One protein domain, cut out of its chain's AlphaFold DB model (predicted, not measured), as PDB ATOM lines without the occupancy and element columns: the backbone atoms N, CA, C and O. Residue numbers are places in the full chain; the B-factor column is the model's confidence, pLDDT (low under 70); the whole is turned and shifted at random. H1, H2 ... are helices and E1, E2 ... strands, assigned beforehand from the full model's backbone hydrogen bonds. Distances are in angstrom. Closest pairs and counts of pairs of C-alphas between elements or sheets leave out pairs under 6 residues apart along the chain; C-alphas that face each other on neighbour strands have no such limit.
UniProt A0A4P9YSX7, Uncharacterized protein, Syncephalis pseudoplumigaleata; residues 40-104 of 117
ATOM      1  N   CYS A  40     124.636 175.515 128.218       95.75
ATOM      2  CA  CYS A  40     124.651 176.708 127.384       95.75
ATOM      3  C   CYS A  40     125.146 177.908 128.200       95.75
ATOM      4  O   CYS A  40     124.520 178.255 129.197       95.75
ATOM      5  N   SER A  41     126.227 178.573 127.793       93.69
ATOM      6  CA  SER A  41     126.693 179.819 128.421       93.69
ATOM      7  C   SER A  41     127.267 180.763 127.370       93.69
ATOM      8  O   SER A  41     128.048 180.354 126.513       93.69
ATOM      9  N   GLY A  42     126.841 182.030 127.396       92.38
ATOM     10  CA  GLY A  42     127.289 183.042 126.430       92.38
ATOM     11  C   GLY A  42     126.983 182.701 124.965       92.38
ATOM     12  O   GLY A  42     127.697 183.161 124.082       92.38
ATOM     13  N   GLY A  43     125.966 181.872 124.716       93.19
ATOM     14  CA  GLY A  43     125.610 181.402 123.378       93.19
ATOM     15  C   GLY A  43     126.401 180.188 122.894       93.19
ATOM     16  O   GLY A  43     126.270 179.849 121.725       93.19
ATOM     17  N   TYR A  44     127.174 179.521 123.761       93.62
ATOM     18  CA  TYR A  44     127.955 178.331 123.414       93.62
ATOM     19  C   TYR A  44     127.664 177.124 124.316       93.62
ATOM     20  O   TYR A  44     127.434 177.276 125.516       93.62
ATOM     21  N   CYS A  45     127.726 175.924 123.737       94.56
ATOM     22  CA  CYS A  45     127.571 174.641 124.418       94.56
ATOM     23  C   CYS A  45     128.932 174.059 124.818       94.56
ATOM     24  O   CYS A  45     129.800 173.862 123.969       94.56
ATOM     25  N   ASP A  46     129.107 173.716 126.094       93.88
ATOM     26  CA  ASP A  46     130.282 172.988 126.596       93.88
ATOM     27  C   ASP A  46     129.862 172.125 127.810       93.88
ATOM     28  O   ASP A  46     128.749 172.230 128.332       93.88
ATOM     29  N   SER A  47     130.743 171.231 128.253       92.81
ATOM     30  CA  SER A  47     130.599 170.430 129.479       92.81
ATOM     31  C   SER A  47     131.489 170.923 130.624       92.81
ATOM     32  O   SER A  47     131.378 170.435 131.751       92.81
ATOM     33  N   LYS A  48     132.371 171.898 130.368       91.12
ATOM     34  CA  LYS A  48     133.225 172.510 131.387       91.12
ATOM     35  C   LYS A  48     132.387 173.118 132.500       91.12
ATOM     36  O   LYS A  48     131.420 173.838 132.265       91.12
ATOM     37  N   LEU A  49     132.870 172.938 133.723       89.75
ATOM     38  CA  LEU A  49     132.223 173.400 134.945       89.75
ATOM     39  C   LEU A  49     131.834 174.882 134.909       89.75
ATOM     40  O   LEU A  49     130.731 175.241 135.305       89.75
ATOM     41  N   ARG A  50     132.697 175.739 134.345       89.88
ATOM     42  CA  ARG A  50     132.419 177.170 134.156       89.88
ATOM     43  C   ARG A  50     131.143 177.427 133.352       89.88
ATOM     44  O   ARG A  50     130.404 178.336 133.708       89.88
ATOM     45  N   PHE A  51     130.865 176.637 132.317       93.44
ATOM     46  CA  PHE A  51     129.663 176.796 131.495       93.44
ATOM     47  C   PHE A  51     128.401 176.417 132.260       93.44
ATOM     48  O   PHE A  51     127.364 177.037 132.064       93.44
ATOM     49  N   CYS A  52     128.490 175.430 133.150       93.62
ATOM     50  CA  CYS A  52     127.359 174.968 133.953       93.62
ATOM     51  C   CYS A  52     127.132 175.826 135.209       93.62
ATOM     52  O   CYS A  52     125.998 175.965 135.668       93.62
ATOM     53  N   ALA A  53     128.200 176.408 135.762       89.44
ATOM     54  CA  ALA A  53     128.178 177.180 137.002       89.44
ATOM     55  C   ALA A  53     127.973 178.686 136.785       89.44
ATOM     56  O   ALA A  53     127.321 179.340 137.598       89.44
ATOM     57  N   VAL A  54     128.526 179.249 135.706       88.19
ATOM     58  CA  VAL A  54     128.585 180.699 135.487       88.19
ATOM     59  C   VAL A  54     127.717 181.080 134.296       88.19
ATOM     60  O   VAL A  54     127.985 180.692 133.160       88.19
ATOM     61  N   ASN A  55     126.668 181.864 134.566       89.00
ATOM     62  CA  ASN A  55     125.731 182.376 133.559       89.00
ATOM     63  C   ASN A  55     125.135 181.292 132.640       89.00
ATOM     64  O   ASN A  55     124.786 181.572 131.498       89.00
ATOM     65  N   CYS A  56     125.000 180.065 133.151       94.19
ATOM     66  CA  CYS A  56     124.393 178.960 132.417       94.19
ATOM     67  C   CYS A  56     122.921 179.253 132.131       94.19
ATOM     68  O   CYS A  56     122.168 179.524 133.067       94.19
ATOM     69  N   ASP A  57     122.507 179.193 130.875       94.88
ATOM     70  CA  ASP A  57     121.133 179.378 130.430       94.88
ATOM     71  C   ASP A  57     120.367 178.039 130.486       94.88
ATOM     72  O   ASP A  57     120.616 177.150 129.662       94.88
ATOM     73  N   PRO A  58     119.433 177.856 131.440       94.69
ATOM     74  CA  PRO A  58     118.704 176.599 131.592       94.69
ATOM     75  C   PRO A  58     117.693 176.340 130.466       94.69
ATOM     76  O   PRO A  58     117.325 175.185 130.249       94.69
ATOM     77  N   GLU A  59     117.233 177.373 129.755       94.69
ATOM     78  CA  GLU A  59     116.237 177.226 128.690       94.69
ATOM     79  C   GLU A  59     116.875 176.672 127.415       94.69
ATOM     80  O   GLU A  59     116.281 175.811 126.753       94.69
ATOM     81  N   ASN A  60     118.106 177.103 127.134       95.44
ATOM     82  CA  ASN A  60     118.883 176.721 125.954       95.44
ATOM     83  C   ASN A  60     119.910 175.601 126.203       95.44
ATOM     84  O   ASN A  60     120.553 175.112 125.274       95.44
ATOM     85  N   SER A  61     120.034 175.138 127.444       95.44
ATOM     86  CA  SER A  61     120.783 173.926 127.791       95.44
ATOM     87  C   SER A  61     120.038 172.644 127.382       95.44
ATOM     88  O   SER A  61     118.835 172.666 127.107       95.44
ATOM     89  N   TYR A  62     120.733 171.497 127.392       96.00
ATOM     90  CA  TYR A  62     120.124 170.181 127.109       96.00
ATOM     91  C   TYR A  62     118.910 169.900 128.005       96.00
ATOM     92  O   TYR A  62     117.881 169.383 127.566       96.00
ATOM     93  N   SER A  63     119.016 170.286 129.274       95.62
ATOM     94  CA  SER A  63     117.910 170.324 130.222       95.62
ATOM     95  C   SER A  63     118.113 171.477 131.201       95.62
ATOM     96  O   SER A  63     119.246 171.898 131.433       95.62
ATOM     97  N   ALA A  64     117.048 171.920 131.872       93.19
ATOM     98  CA  ALA A  64     117.168 172.925 132.931       93.19
ATOM     99  C   ALA A  64     118.099 172.482 134.081       93.19
ATOM    100  O   ALA A  64     118.652 173.320 134.785       93.19
ATOM    101  N   LYS A  65     118.295 171.165 134.256       94.31
ATOM    102  CA  LYS A  65     119.188 170.575 135.265       94.31
ATOM    103  C   LYS A  65     120.652 170.486 134.824       94.31
ATOM    104  O   LYS A  65     121.476 170.045 135.615       94.31
ATOM    105  N   SER A  66     120.977 170.858 133.586       95.38
ATOM    106  CA  SER A  66     122.374 170.956 133.149       95.38
ATOM    107  C   SER A  66     123.097 172.097 133.865       95.38
ATOM    108  O   SER A  66     124.284 171.994 134.159       95.38
ATOM    109  N   CYS A  67     122.375 173.177 134.163       94.69
ATOM    110  CA  CYS A  67     122.898 174.306 134.914       94.69
ATOM    111  C   CYS A  67     122.901 174.018 136.412       94.69
ATOM    112  O   CYS A  67     121.960 173.430 136.950       94.69
ATOM    113  N   PHE A  68     123.923 174.511 137.106       92.06
ATOM    114  CA  PHE A  68     123.899 174.533 138.559       92.06
ATOM    115  C   PHE A  68     122.830 175.494 139.081       92.06
ATOM    116  O   PHE A  68     122.555 176.526 138.456       92.06
ATOM    117  N   PRO A  69     122.214 175.167 140.231       87.12
ATOM    118  CA  PRO A  69     121.237 176.044 140.847       87.12
ATOM    119  C   PRO A  69     121.895 177.384 141.174       87.12
ATOM    120  O   PRO A  69     122.906 177.445 141.876       87.12
ATOM    121  N   ARG A  70     121.310 178.469 140.663       80.19
ATOM    122  CA  ARG A  70     121.737 179.814 141.045       80.19
ATOM    123  C   ARG A  70     121.178 180.127 142.436       80.19
ATOM    124  O   ARG A  70     119.984 179.894 142.653       80.19
ATOM    125  N   PRO A  71     121.993 180.650 143.366       80.44
ATOM    126  CA  PRO A  71     121.457 181.188 144.606       80.44
ATOM    127  C   PRO A  71     120.473 182.315 144.273       80.44
ATOM    128  O   PRO A  71     120.667 183.066 143.314       80.44
ATOM    129  N   GLY A  72     119.398 182.423 145.052       84.75
ATOM    130  CA  GLY A  72     118.501 183.571 144.945       84.75
ATOM    131  C   GLY A  72     119.243 184.871 145.267       84.75
ATOM    132  O   GLY A  72     120.188 184.870 146.056       84.75
ATOM    133  N   CYS A  73     118.812 185.988 144.678       86.38
ATOM    134  CA  CYS A  73     119.336 187.302 145.041       86.38
ATOM    135  C   CYS A  73     118.912 187.642 146.474       86.38
ATOM    136  O   CYS A  73     117.733 187.879 146.736       86.38
ATOM    137  N   VAL A  74     119.874 187.657 147.394       87.00
ATOM    138  CA  VAL A  74     119.673 187.983 148.809       87.00
ATOM    139  C   VAL A  74     120.774 188.917 149.291       87.00
ATOM    140  O   VAL A  74     121.879 188.922 148.747       87.00
ATOM    141  N   ASN A  75     120.486 189.683 150.343       91.19
ATOM    142  CA  ASN A  75     121.548 190.320 151.114       91.19
ATOM    143  C   ASN A  75     122.350 189.213 151.807       91.19
ATOM    144  O   ASN A  75     121.755 188.369 152.480       91.19
ATOM    145  N   PHE A  76     123.673 189.205 151.643       86.25
ATOM    146  CA  PHE A  76     124.544 188.231 152.294       86.25
ATOM    147  C   PHE A  76     125.734 188.924 152.960       86.25
ATOM    148  O   PHE A  76     126.244 189.929 152.468       86.25
ATOM    149  N   GLU A  77     126.166 188.356 154.080       89.12
ATOM    150  CA  GLU A  77     127.389 188.722 154.788       89.12
ATOM    151  C   GLU A  77     128.248 187.460 154.892       89.12
ATOM    152  O   GLU A  77     127.730 186.375 155.160       89.12
ATOM    153  N   THR A  78     129.549 187.588 154.646       86.25
ATOM    154  CA  THR A  78     130.498 186.470 154.691       86.25
ATOM    155  C   THR A  78     131.703 186.822 155.552       86.25
ATOM    156  O   THR A  78     132.085 187.987 155.677       86.25
ATOM    157  N   ASN A  79     132.313 185.797 156.144       83.19
ATOM    158  CA  ASN A  79     133.524 185.908 156.944       83.19
ATOM    159  C   ASN A  79     134.659 185.132 156.262       83.19
ATOM    160  O   ASN A  79     134.634 183.904 156.203       83.19
ATOM    161  N   PHE A  80     135.687 185.855 155.814       84.94
ATOM    162  CA  PHE A  80     136.865 185.298 155.137       84.94
ATOM    163  C   PHE A  80     137.830 184.522 156.058       84.94
ATOM    164  O   PHE A  80     138.866 184.046 155.602       84.94
ATOM    165  N   GLY A  81     137.520 184.390 157.350       86.81
ATOM    166  CA  GLY A  81     138.290 183.606 158.316       86.81
ATOM    167  C   GLY A  81     138.059 182.093 158.234       86.81
ATOM    168  O   GLY A  81     138.893 181.335 158.725       86.81
ATOM    169  N   ASP A  82     136.968 181.634 157.610       86.19
ATOM    170  CA  ASP A  82     136.709 180.207 157.378       86.19
ATOM    171  C   ASP A  82     136.964 179.831 155.913       86.19
ATOM    172  O   ASP A  82     136.093 179.943 155.048       86.19
ATOM    173  N   ALA A  83     138.168 179.323 155.641       85.88
ATOM    174  CA  ALA A  83     138.585 178.927 154.299       85.88
ATOM    175  C   ALA A  83     137.725 177.803 153.684       85.88
ATOM    176  O   ALA A  83     137.762 177.613 152.473       85.88
ATOM    177  N   LYS A  84     136.938 177.059 154.478       88.50
ATOM    178  CA  LYS A  84     136.076 175.977 153.964       88.50
ATOM    179  C   LYS A  84     134.865 176.498 153.193       88.50
ATOM    180  O   LYS A  84     134.298 175.755 152.398       88.50
ATOM    181  N   LYS A  85     134.486 177.758 153.423       90.25
ATOM    182  CA  LYS A  85     133.385 178.441 152.730       90.25
ATOM    183  C   LYS A  85     133.777 178.964 151.352       90.25
ATOM    184  O   LYS A  85     132.930 179.497 150.639       90.25
ATOM    185  N   MET A  86     135.045 178.811 150.974       90.19
ATOM    186  CA  MET A  86     135.572 179.220 149.682       90.19
ATOM    187  C   MET A  86     136.125 178.019 148.922       90.19
ATOM    188  O   MET A  86     136.670 177.084 149.503       90.19
ATOM    189  N   THR A  87     136.001 178.050 147.601       90.12
ATOM    190  CA  THR A  87     136.597 177.044 146.714       90.12
ATOM    191  C   THR A  87     137.144 177.699 145.449       90.12
ATOM    192  O   THR A  87     137.010 178.907 145.257       90.12
ATOM    193  N   THR A  88     137.786 176.933 144.575       90.00
ATOM    194  CA  THR A  88     138.082 177.397 143.213       90.00
ATOM    195  C   THR A  88     136.941 177.003 142.283       90.00
ATOM    196  O   THR A  88     136.213 176.047 142.562       90.00
ATOM    197  N   LEU A  89     136.770 177.719 141.174       88.56
ATOM    198  CA  LEU A  89     135.727 177.421 140.198       88.56
ATOM    199  C   LEU A  89     135.843 175.988 139.668       88.56
ATOM    200  O   LEU A  89     134.821 175.359 139.441       88.56
ATOM    201  N   GLU A  90     137.058 175.450 139.534       87.88
ATOM    202  CA  GLU A  90     137.315 174.068 139.105       87.88
ATOM    203  C   GLU A  90     136.801 173.022 140.104       87.88
ATOM    204  O   GLU A  90     136.508 171.895 139.714       87.88
ATOM    205  N   ASN A  91     136.689 173.394 141.380       88.12
ATOM    206  CA  ASN A  91     136.252 172.528 142.474       88.12
ATOM    207  C   ASN A  91     134.828 172.848 142.955       88.12
ATOM    208  O   ASN A  91     134.372 172.284 143.952       88.12
ATOM    209  N   TYR A  92     134.126 173.776 142.303       88.38
ATOM    210  CA  TYR A  92     132.775 174.153 142.693       88.38
ATOM    211  C   TYR A  92     131.758 173.110 142.217       88.38
ATOM    212  O   TYR A  92     131.617 172.853 141.028       88.38
ATOM    213  N   ASP A  93     131.003 172.525 143.142       89.00
ATOM    214  CA  ASP A  93     130.037 171.451 142.865       89.00
ATOM    215  C   ASP A  93     128.597 171.958 142.652       89.00
ATOM    216  O   ASP A  93     127.658 171.164 142.588       89.00
ATOM    217  N   GLY A  94     128.403 173.278 142.559       86.81
ATOM    218  CA  GLY A  94     127.078 173.892 142.440       86.81
ATOM    219  C   GLY A  94     126.360 174.104 143.774       86.81
ATOM    220  O   GLY A  94     125.271 174.680 143.786       86.81
ATOM    221  N   ASN A  95     126.938 173.671 144.900       89.31
ATOM    222  CA  ASN A  95     126.337 173.843 146.214       89.31
ATOM    223  C   ASN A  95     126.711 175.198 146.837       89.31
ATOM    224  O   ASN A  95     127.672 175.316 147.600       89.31
ATOM    225  N   TYR A  96     125.883 176.208 146.569       86.44
ATOM    226  CA  TYR A  96     126.032 177.554 147.134       86.44
ATOM    227  C   TYR A  96     125.843 177.619 148.664       86.44
ATOM    228  O   TYR A  96     126.183 178.620 149.279       86.44
ATOM    229  N   GLN A  97     125.280 176.580 149.300       87.44
ATOM    230  CA  GLN A  97     125.166 176.516 150.767       87.44
ATOM    231  C   GLN A  97     126.467 176.036 151.418       87.44
ATOM    232  O   GLN A  97     126.718 176.307 152.588       87.44
ATOM    233  N   LYS A  98     127.279 175.290 150.663       90.50
ATOM    234  CA  LYS A  98     128.584 174.784 151.094       90.50
ATOM    235  C   LYS A  98     129.693 175.791 150.809       90.50
ATOM    236  O   LYS A  98     130.560 175.989 151.654       90.50
ATOM    237  N   TYR A  99     129.653 176.413 149.632       90.31
ATOM    238  CA  TYR A  99     130.616 177.420 149.205       90.31
ATOM    239  C   TYR A  99     129.901 178.753 148.990       90.31
ATOM    240  O   TYR A  99     129.074 178.872 148.089       90.31
ATOM    241  N   GLU A 100     130.229 179.750 149.807       90.06
ATOM    242  CA  GLU A 100     129.663 181.101 149.707       90.06
ATOM    243  C   GLU A 100     130.298 181.880 148.548       90.06
ATOM    244  O   GLU A 100     129.628 182.655 147.870       90.06
ATOM    245  N   LEU A 101     131.592 181.649 148.306       88.38
ATOM    246  CA  LEU A 101     132.368 182.279 147.242       88.38
ATOM    247  C   LEU A 101     133.236 181.239 146.528       88.38
ATOM    248  O   LEU A 101     133.708 180.273 147.131       88.38
ATOM    249  N   TYR A 102     133.505 181.466 145.247       88.75
ATOM    250  CA  TYR A 102     134.528 180.733 144.508       88.75
ATOM    251  C   TYR A 102     135.480 181.702 143.808       88.75
ATOM    252  O   TYR A 102     135.085 182.797 143.411       88.75
ATOM    253  N   SER A 103     136.735 181.291 143.651       88.00
ATOM    254  CA  SER A 103     137.729 182.017 142.858       88.00
ATOM    255  C   SER A 103     137.743 181.475 141.433       88.00
ATOM    256  O   SER A 103     137.910 180.271 141.248       88.00
ATOM    257  N   ASP A 104     137.583 182.331 140.423       86.06
ATOM    258  CA  ASP A 104     137.650 181.950 139.001       86.06
ATOM    259  C   ASP A 104     139.064 182.051 138.403       86.06
ATOM    260  O   ASP A 104     139.265 181.829 137.208       86.06
TER     261      ASP A 104
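This is residues 40 to 104 of the 117 residues of an uncharacterized protein of Syncephalis pseudoplumigaleata (UniProt A0A4P9YSX7). This is an elongated model with little regular structure: a loop-rich lobe at one end holds E1 and H1, and a lobe at the other end holds two short side-by-side strands, E2 and E3. The long unnamed stretch of residues 54 to 85 joins them. The 65 printed residues hold E1, H1, E2 and E3 in that order, a mixed class with 14 residues in named elements. The whole is only just compact, close to loose, with a radius of gyration of the C-alphas of 12.7 A and spans of 38 by 23 by 17 A.

E1 is residues 44 to 46, from C-alpha 44 at (127.955, 178.331, 123.414), 6.6 A long. H1 is residues 49 to 53, 5.9 A. E2 is residues 86 to 88, 7.2 A. E3 is residues 101 to 103, 6.9 A, ending at C-alpha 103 at (137.729, 182.017, 142.858).

E1 pairs with no named strand; its closest C-alphas to H1 are those of Cys 45 and Phe 51, 7.7 A. In H1 the O i to N i+4 pair is within hydrogen-bond range. E2 and E3 are parallel, 32 degrees between directions, with N 103 and O 87 at 2.9 A. E1 is apart from both.

The C-alphas farthest apart, of Tyr 62 and Gly 81, are 38.5 A apart. The printed part has no cut. The links H1 to E2 and E2 to E3 are long. No printed residue is under 70 in pLDDT.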